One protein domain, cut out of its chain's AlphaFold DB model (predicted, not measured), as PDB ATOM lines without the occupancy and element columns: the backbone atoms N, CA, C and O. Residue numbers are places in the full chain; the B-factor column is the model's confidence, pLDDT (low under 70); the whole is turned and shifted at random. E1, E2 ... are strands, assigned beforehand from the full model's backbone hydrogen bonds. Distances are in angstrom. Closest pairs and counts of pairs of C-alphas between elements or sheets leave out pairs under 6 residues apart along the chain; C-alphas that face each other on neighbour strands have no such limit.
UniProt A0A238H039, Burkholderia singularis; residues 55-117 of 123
ATOM      1  N   VAL A  55      24.714 -24.708 -36.579       96.50
ATOM      2  CA  VAL A  55      24.778 -24.130 -35.236       96.50
ATOM      3  C   VAL A  55      23.834 -24.924 -34.333       96.50
ATOM      4  O   VAL A  55      22.612 -24.800 -34.475       96.50
ATOM      5  N   PRO A  56      24.366 -25.774 -33.433       96.38
ATOM      6  CA  PRO A  56      23.537 -26.508 -32.489       96.38
ATOM      7  C   PRO A  56      22.926 -25.543 -31.471       96.38
ATOM      8  O   PRO A  56      23.490 -24.489 -31.167       96.38
ATOM      9  N   THR A  57      21.762 -25.900 -30.933       96.50
ATOM     10  CA  THR A  57      21.157 -25.142 -29.837       96.50
ATOM     11  C   THR A  57      22.105 -25.141 -28.630       96.50
ATOM     12  O   THR A  57      22.535 -26.219 -28.202       96.50
ATOM     13  N   PRO A  58      22.437 -23.966 -28.061       94.00
ATOM     14  CA  PRO A  58      23.298 -23.889 -26.884       94.00
ATOM     15  C   PRO A  58      22.761 -24.732 -25.722       94.00
ATOM     16  O   PRO A  58      21.556 -24.763 -25.476       94.00
ATOM     17  N   GLY A  59      23.658 -25.410 -25.002       90.81
ATOM     18  CA  GLY A  59      23.300 -26.269 -23.866       90.81
ATOM     19  C   GLY A  59      22.768 -27.660 -24.240       90.81
ATOM     20  O   GLY A  59      22.441 -28.435 -23.345       90.81
ATOM     21  N   GLY A  60      22.688 -27.996 -25.533       90.81
ATOM     22  CA  GLY A  60      22.368 -29.345 -26.006       90.81
ATOM     23  C   GLY A  60      23.567 -30.302 -26.003       90.81
ATOM     24  O   GLY A  60      24.715 -29.898 -25.845       90.81
ATOM     25  N   ALA A  61      23.291 -31.591 -26.228       91.56
ATOM     26  CA  ALA A  61      24.316 -32.637 -26.335       91.56
ATOM     27  C   ALA A  61      24.944 -32.757 -27.740       91.56
ATOM     28  O   ALA A  61      25.938 -33.459 -27.913       91.56
ATOM     29  N   THR A  62      24.361 -32.103 -28.747       95.38
ATOM     30  CA  THR A  62      24.874 -32.087 -30.121       95.38
ATOM     31  C   THR A  62      26.097 -31.185 -30.216       95.38
ATOM     32  O   THR A  62      26.045 -30.021 -29.819       95.38
ATOM     33  N   GLN A  63      27.181 -31.688 -30.802       95.00
ATOM     34  CA  GLN A  63      28.398 -30.909 -31.028       95.00
ATOM     35  C   GLN A  63      28.695 -30.794 -32.519       95.00
ATOM     36  O   GLN A  63      28.462 -31.731 -33.281       95.00
ATOM     37  N   VAL A  64      29.241 -29.651 -32.928       95.12
ATOM     38  CA  VAL A  64      29.708 -29.423 -34.297       95.12
ATOM     39  C   VAL A  64      31.181 -29.049 -34.243       95.12
ATOM     40  O   VAL A  64      31.551 -28.071 -33.598       95.12
ATOM     41  N   ILE A  65      32.014 -29.845 -34.907       94.75
ATOM     42  CA  ILE A  65      33.462 -29.650 -35.025       94.75
ATOM     43  C   ILE A  65      33.867 -29.671 -36.499       94.75
ATOM     44  O   ILE A  65      33.076 -30.053 -37.356       94.75
ATOM     45  N   GLN A  66      35.104 -29.290 -36.804       93.94
ATOM     46  CA  GLN A  66      35.654 -29.416 -38.153       93.94
ATOM     47  C   GLN A  66      36.466 -30.706 -38.272       93.94
ATOM     48  O   GLN A  66      37.268 -31.027 -37.395       93.94
ATOM     49  N   THR A  67      36.274 -31.437 -39.364       93.44
ATOM     50  CA  THR A  67      37.120 -32.578 -39.727       93.44
ATOM     51  C   THR A  67      38.502 -32.099 -40.191       93.44
ATOM     52  O   THR A  67      38.658 -30.927 -40.555       93.44
ATOM     53  N   PRO A  68      39.513 -32.987 -40.271       90.38
ATOM     54  CA  PRO A  68      40.839 -32.621 -40.773       90.38
ATOM     55  C   PRO A  68      40.836 -32.030 -42.189       90.38
ATOM     56  O   PRO A  68      41.669 -31.189 -42.508       90.38
ATOM     57  N   ASN A  69      39.890 -32.442 -43.037       91.00
ATOM     58  CA  ASN A  69      39.727 -31.905 -44.389       91.00
ATOM     59  C   ASN A  69      38.746 -30.719 -44.477       91.00
ATOM     60  O   ASN A  69      38.346 -30.340 -45.575       91.00
ATOM     61  N   GLY A  70      38.367 -30.129 -43.339       92.00
ATOM     62  CA  GLY A  70      37.609 -28.879 -43.278       92.00
ATOM     63  C   GLY A  70      36.100 -29.008 -43.489       92.00
ATOM     64  O   GLY A  70      35.431 -27.990 -43.666       92.00
ATOM     65  N   LEU A  71      35.545 -30.221 -43.452       95.12
ATOM     66  CA  LEU A  71      34.100 -30.433 -43.485       95.12
ATOM     67  C   LEU A  71      33.503 -30.269 -42.080       95.12
ATOM     68  O   LEU A  71      34.133 -30.662 -41.096       95.12
ATOM     69  N   PRO A  72      32.282 -29.729 -41.953       95.88
ATOM     70  CA  PRO A  72      31.586 -29.724 -40.676       95.88
ATOM     71  C   PRO A  72      31.182 -31.150 -40.298       95.88
ATOM     72  O   PRO A  72      30.546 -31.859 -41.079       95.88
ATOM     73  N   GLN A  73      31.528 -31.559 -39.082       96.69
ATOM     74  CA  GLN A  73      31.134 -32.819 -38.472       96.69
ATOM     75  C   GLN A  73      30.208 -32.568 -37.289       96.69
ATOM     76  O   GLN A  73      30.579 -31.943 -36.299       96.69
ATOM     77  N   VAL A  74      29.016 -33.137 -37.384       97.06
ATOM     78  CA  VAL A  74      28.010 -33.186 -36.336       97.06
ATOM     79  C   VAL A  74      28.188 -34.475 -35.543       97.06
ATOM     80  O   VAL A  74      27.899 -35.564 -36.030       97.06
ATOM     81  N   ASN A  75      28.615 -34.346 -34.299       96.62
ATOM     82  CA  ASN A  75      28.589 -35.406 -33.304       96.62
ATOM     83  C   ASN A  75      27.191 -35.426 -32.674       96.62
ATOM     84  O   ASN A  75      26.817 -34.496 -31.953       96.62
ATOM     85  N   ILE A  76      26.400 -36.450 -33.001       96.62
ATOM     86  CA  ILE A  76      24.987 -36.483 -32.607       96.62
ATOM     87  C   ILE A  76      24.795 -36.894 -31.147       96.62
ATOM     88  O   ILE A  76      25.590 -37.639 -30.578       96.62
ATOM     89  N   ALA A  77      23.699 -36.444 -30.545       95.25
ATOM     90  CA  ALA A  77      23.320 -36.852 -29.202       95.25
ATOM     91  C   ALA A  77      23.143 -38.379 -29.111       95.25
ATOM     92  O   ALA A  77      22.780 -39.046 -30.086       95.25
ATOM     93  N   ARG A  78      23.348 -38.939 -27.915       92.88
ATOM     94  CA  ARG A  78      23.029 -40.346 -27.643       92.88
ATOM     95  C   ARG A  78      21.564 -40.626 -28.037       92.88
ATOM     96  O   ARG A  78      20.711 -39.786 -27.751       92.88
ATOM     97  N   PRO A  79      21.258 -41.770 -28.677       94.38
ATOM     98  CA  PRO A  79      19.876 -42.124 -28.975       94.38
ATOM     99  C   PRO A  79      19.039 -42.200 -27.693       94.38
ATOM    100  O   PRO A  79      19.534 -42.619 -26.643       94.38
ATOM    101  N   SER A  80      17.773 -41.803 -27.802       93.88
ATOM    102  CA  SER A  80      16.754 -42.018 -26.777       93.88
ATOM    103  C   SER A  80      16.476 -43.509 -26.575       93.88
ATOM    104  O   SER A  80      16.957 -44.352 -27.337       93.88
ATOM    105  N   ASP A  81      15.633 -43.845 -25.600       95.25
ATOM    106  CA  ASP A  81      15.199 -45.230 -25.369       95.25
ATOM    107  C   ASP A  81      14.446 -45.831 -26.569       95.25
ATOM    108  O   ASP A  81      14.416 -47.044 -26.750       95.25
ATOM    109  N   ALA A  82      13.899 -44.981 -27.443       96.31
ATOM    110  CA  ALA A  82      13.291 -45.387 -28.708       96.31
ATOM    111  C   ALA A  82      14.317 -45.613 -29.839       96.31
ATOM    112  O   ALA A  82      13.933 -45.898 -30.970       96.31
ATOM    113  N   GLY A  83      15.615 -45.441 -29.574       95.38
ATOM    114  CA  GLY A  83      16.683 -45.574 -30.568       95.38
ATOM    115  C   GLY A  83      16.877 -44.346 -31.464       95.38
ATOM    116  O   GLY A  83      17.625 -44.417 -32.437       95.38
ATOM    117  N   VAL A  84      16.238 -43.213 -31.155       96.75
ATOM    118  CA  VAL A  84      16.271 -42.001 -31.992       96.75
ATOM    119  C   VAL A  84      17.200 -40.955 -31.389       96.75
ATOM    120  O   VAL A  84      17.028 -40.550 -30.242       96.75
ATOM    121  N   SER A  85      18.167 -40.471 -32.169       96.12
ATOM    122  CA  SER A  85      18.987 -39.319 -31.783       96.12
ATOM    123  C   SER A  85      18.278 -38.016 -32.157       96.12
ATOM    124  O   SER A  85      18.070 -37.732 -33.337       96.12
ATOM    125  N   VAL A  86      17.906 -37.220 -31.153       96.12
ATOM    126  CA  VAL A  86      17.280 -35.904 -31.347       96.12
ATOM    127  C   VAL A  86      18.348 -34.825 -31.220       96.12
ATOM    128  O   VAL A  86      19.031 -34.737 -30.203       96.12
ATOM    129  N   ASN A  87      18.492 -34.011 -32.262       96.69
ATOM    130  CA  ASN A  87      19.504 -32.964 -32.350       96.69
ATOM    131  C   ASN A  87      18.817 -31.661 -32.754       96.69
ATOM    132  O   ASN A  87      18.155 -31.616 -33.792       96.69
ATOM    133  N   THR A  88      18.968 -30.621 -31.940       96.38
ATOM    134  CA  THR A  88      18.286 -29.337 -32.140       96.38
ATOM    135  C   THR A  88      19.292 -28.284 -32.578       96.38
ATOM    136  O   THR A  88      20.395 -28.200 -32.032       96.38
ATOM    137  N   TYR A  89      18.908 -27.480 -33.566       97.44
ATOM    138  CA  TYR A  89      19.763 -26.470 -34.180       97.44
ATOM    139  C   TYR A  89      19.029 -25.141 -34.258       97.44
ATOM    140  O   TYR A  89      17.829 -25.100 -34.523       97.44
ATOM    141  N   THR A  90      19.764 -24.046 -34.084       96.75
ATOM    142  CA  THR A  90      19.273 -22.706 -34.437       96.75
ATOM    143  C   THR A  90      19.475 -22.413 -35.922       96.75
ATOM    144  O   THR A  90      18.775 -21.573 -36.481       96.75
ATOM    145  N   LYS A  91      20.411 -23.120 -36.569       95.56
ATOM    146  CA  LYS A  91      20.680 -23.054 -38.007       95.56
ATOM    147  C   LYS A  91      21.278 -24.375 -38.486       95.56
ATOM    148  O   LYS A  91      22.180 -24.905 -37.841       95.56
ATOM    149  N   PHE A  92      20.793 -24.896 -39.608       96.12
ATOM    150  CA  PHE A  92      21.325 -26.112 -40.219       96.12
ATOM    151  C   PHE A  92      21.376 -25.941 -41.735       96.12
ATOM    152  O   PHE A  92      20.471 -26.359 -42.451       96.12
ATOM    153  N   ASP A  93      22.444 -25.312 -42.219       95.25
ATOM    154  CA  ASP A  93      22.687 -25.153 -43.648       95.25
ATOM    155  C   ASP A  93      23.950 -25.911 -44.056       95.25
ATOM    156  O   ASP A  93      25.036 -25.691 -43.512       95.25
ATOM    157  N   VAL A  94      23.815 -26.785 -45.050       94.00
ATOM    158  CA  VAL A  94      24.918 -27.591 -45.582       94.00
ATOM    159  C   VAL A  94      25.442 -26.948 -46.864       94.00
ATOM    160  O   VAL A  94      24.684 -26.631 -47.779       94.00
ATOM    161  N   GLN A  95      26.758 -26.746 -46.937       87.25
ATOM    162  CA  GLN A  95      27.418 -26.241 -48.144       87.25
ATOM    163  C   GLN A  95      27.475 -27.322 -49.233       87.25
ATOM    164  O   GLN A  95      27.296 -28.507 -48.964       87.25
ATOM    165  N   LYS A  96      27.836 -26.942 -50.468       88.62
ATOM    166  CA  LYS A  96      28.072 -27.908 -51.563       88.62
ATOM    167  C   LYS A  96      29.064 -29.020 -51.186       88.62
ATOM    168  O   LYS A  96      28.948 -30.125 -51.697       88.62
ATOM    169  N   ALA A  97      30.017 -28.718 -50.302       83.94
ATOM    170  CA  ALA A  97      31.059 -29.636 -49.852       83.94
ATOM    171  C   ALA A  97      30.576 -30.740 -48.890       83.94
ATOM    172  O   ALA A  97      31.383 -31.590 -48.550       83.94
ATOM    173  N   VAL A  98      29.285 -30.774 -48.526       93.81
ATOM    174  CA  VAL A  98      28.635 -31.702 -47.577       93.81
ATOM    175  C   VAL A  98      28.967 -31.473 -46.095       93.81
ATOM    176  O   VAL A  98      29.797 -30.640 -45.741       93.81
ATOM    177  N   ALA A  99      28.269 -32.209 -45.224       96.50
ATOM    178  CA  ALA A  99      28.491 -32.284 -43.783       96.50
ATOM    179  C   ALA A  99      28.518 -33.754 -43.338       96.50
ATOM    180  O   ALA A  99      27.820 -34.593 -43.909       96.50
ATOM    181  N   ILE A 100      29.301 -34.064 -42.306       97.44
ATOM    182  CA  ILE A 100      29.417 -35.407 -41.733       97.44
ATOM    183  C   ILE A 100      28.503 -35.519 -40.519       97.44
ATOM    184  O   ILE A 100      28.588 -34.706 -39.606       97.44
ATOM    185  N   VAL A 101      27.670 -36.556 -40.466       96.75
ATOM    186  CA  VAL A 101      26.887 -36.896 -39.270       96.75
ATOM    187  C   VAL A 101      27.527 -38.112 -38.612       96.75
ATOM    188  O   VAL A 101      27.443 -39.230 -39.119       96.75
ATOM    189  N   ASN A 102      28.208 -37.888 -37.494       96.31
ATOM    190  CA  ASN A 102      28.936 -38.915 -36.769       96.31
ATOM    191  C   ASN A 102      28.040 -39.597 -35.728       96.31
ATOM    192  O   ASN A 102      27.709 -39.021 -34.689       96.31
ATOM    193  N   ASN A 103      27.692 -40.851 -36.014       95.31
ATOM    194  CA  ASN A 103      26.994 -41.772 -35.114       95.31
ATOM    195  C   ASN A 103      27.923 -42.894 -34.596       95.31
ATOM    196  O   ASN A 103      27.468 -43.931 -34.118       95.31
ATOM    197  N   SER A 104      29.240 -42.747 -34.753       94.44
ATOM    198  CA  SER A 104      30.177 -43.803 -34.393       94.44
ATOM    199  C   SER A 104      30.555 -43.764 -32.912       94.44
ATOM    200  O   SER A 104      30.915 -42.725 -32.353       94.44
ATOM    201  N   ALA A 105      30.564 -44.944 -32.284       89.81
ATOM    202  CA  ALA A 105      31.114 -45.142 -30.943       89.81
ATOM    203  C   ALA A 105      32.654 -45.253 -30.926       89.81
ATOM    204  O   ALA A 105      33.247 -45.193 -29.851       89.81
ATOM    205  N   GLY A 106      33.296 -45.385 -32.092       90.88
ATOM    206  CA  GLY A 106      34.745 -45.540 -32.252       90.88
ATOM    207  C   GLY A 106      35.314 -44.705 -33.403       90.88
ATOM    208  O   GLY A 106      34.580 -44.010 -34.105       90.88
ATOM    209  N   MET A 107      36.629 -44.773 -33.597       93.56
ATOM    210  CA  MET A 107      37.283 -44.160 -34.755       93.56
ATOM    211  C   MET A 107      36.875 -44.899 -36.036       93.56
ATOM    212  O   MET A 107      36.920 -46.128 -36.077       93.56
ATOM    213  N   VAL A 108      36.468 -44.163 -37.072       95.50
ATOM    214  CA  VAL A 108      36.007 -44.736 -38.349       95.50
ATOM    215  C   VAL A 108      36.528 -43.939 -39.535       95.50
ATOM    216  O   VAL A 108      36.686 -42.720 -39.455       95.50
ATOM    217  N   GLN A 109      36.771 -44.624 -40.652       96.31
ATOM    218  CA  GLN A 109      37.084 -43.981 -41.919       96.31
ATOM    219  C   GLN A 109      35.781 -43.670 -42.657       96.31
ATOM    220  O   GLN A 109      35.038 -44.565 -43.053       96.31
ATOM    221  N   THR A 110      35.501 -42.386 -42.842       95.62
ATOM    222  CA  THR A 110      34.377 -41.904 -43.644       95.62
ATOM    223  C   THR A 110      34.780 -41.745 -45.105       95.62
ATOM    224  O   THR A 110      35.951 -41.544 -45.431       95.62
ATOM    225  N   GLN A 111      33.792 -41.782 -45.997       95.12
ATOM    226  CA  GLN A 111      34.017 -41.622 -47.436       95.12
ATOM    227  C   GLN A 111      34.467 -40.202 -47.806       95.12
ATOM    228  O   GLN A 111      35.236 -40.022 -48.741       95.12
ATOM    229  N   GLN A 112      33.973 -39.197 -47.076       94.69
ATOM    230  CA  GLN A 112      34.111 -37.789 -47.453       94.69
ATOM    231  C   GLN A 112      35.072 -37.006 -46.559       94.69
ATOM    232  O   GLN A 112      35.578 -35.980 -46.998       94.69
ATOM    233  N   ALA A 113      35.350 -37.469 -45.336       94.25
ATOM    234  CA  ALA A 113      36.226 -36.779 -44.386       94.25
ATOM    235  C   ALA A 113      37.450 -37.589 -43.935       94.25
ATOM    236  O   ALA A 113      38.229 -37.118 -43.109       94.25
ATOM    237  N   GLY A 114      37.640 -38.800 -44.469       94.12
ATOM    238  CA  GLY A 114      38.683 -39.703 -43.996       94.12
ATOM    239  C   GLY A 114      38.424 -40.140 -42.553       94.12
ATOM    240  O   GLY A 114      37.272 -40.347 -42.160       94.12
ATOM    241  N   TRP A 115      39.491 -40.320 -41.778       94.81
ATOM    242  CA  TRP A 115      39.405 -40.778 -40.394       94.81
ATOM    243  C   TRP A 115      38.820 -39.714 -39.467       94.81
ATOM    244  O   TRP A 115      39.338 -38.603 -39.377       94.81
ATOM    245  N   ILE A 116      37.773 -40.093 -38.737       94.00
ATOM    246  CA  ILE A 116      37.161 -39.281 -37.684       94.00
ATOM    247  C   ILE A 116      37.147 -40.055 -36.365       94.00
ATOM    248  O   ILE A 116      37.076 -41.286 -36.349       94.00
ATOM    249  N   VAL A 117      37.210 -39.329 -35.251       89.94
ATOM    250  CA  VAL A 117      37.128 -39.890 -33.894       89.94
ATOM    251  C   VAL A 117      35.673 -40.076 -33.448       89.94
ATOM    252  O   VAL A 117      34.744 -39.605 -34.102       89.94
TER     253      VAL A 117
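This is residues 55 to 117 of the 123 residues of a protein of Burkholderia singularis (UniProt A0A238H039). Little regular structure: loops surround a small middle sheet, E1, E2, E4, with the hairpin E5 and E6 on one side and E3 on the other. The 63 printed residues have no named helix and six strands, E1 to E6, 21 residues, all strand. The sheet is mixed, order E1, E2, E4. The whole is compact, radius of gyration of the C-alphas 12.0 A, spanning 31 by 26 by 17 A.

E1, residues 63 to 66, 10.3 A, begins at C-alpha (28.398, -30.909, -31.028). E2 is 72 to 75, 9.8 A; E4, 100 to 102; E3, 89 to 92; E5, 108 to 110. E6, 114 to 116, ends at (37.161, -39.281, -37.684).

E1 and E2 form an antiparallel hairpin, 147 degrees; N 65 and O 73 are 2.9 A apart. E2 and E4 are parallel, 17 degrees; N 74 and O 100, 2.8 A. E5 and E6 form an antiparallel hairpin, 137 degrees; N 110 and O 114, 2.8 A. E4 and E5 are only just apart, closest 8.4 A. E3 pairs with no named strand; residues 55 to 56 pair with its 89 to 91, antiparallel.

C-alphas 81 and 96 are farthest apart, 33.9 A. The printed part has no cut; E2 to E3 is a long link. No printed residue is under 70 in pLDDT.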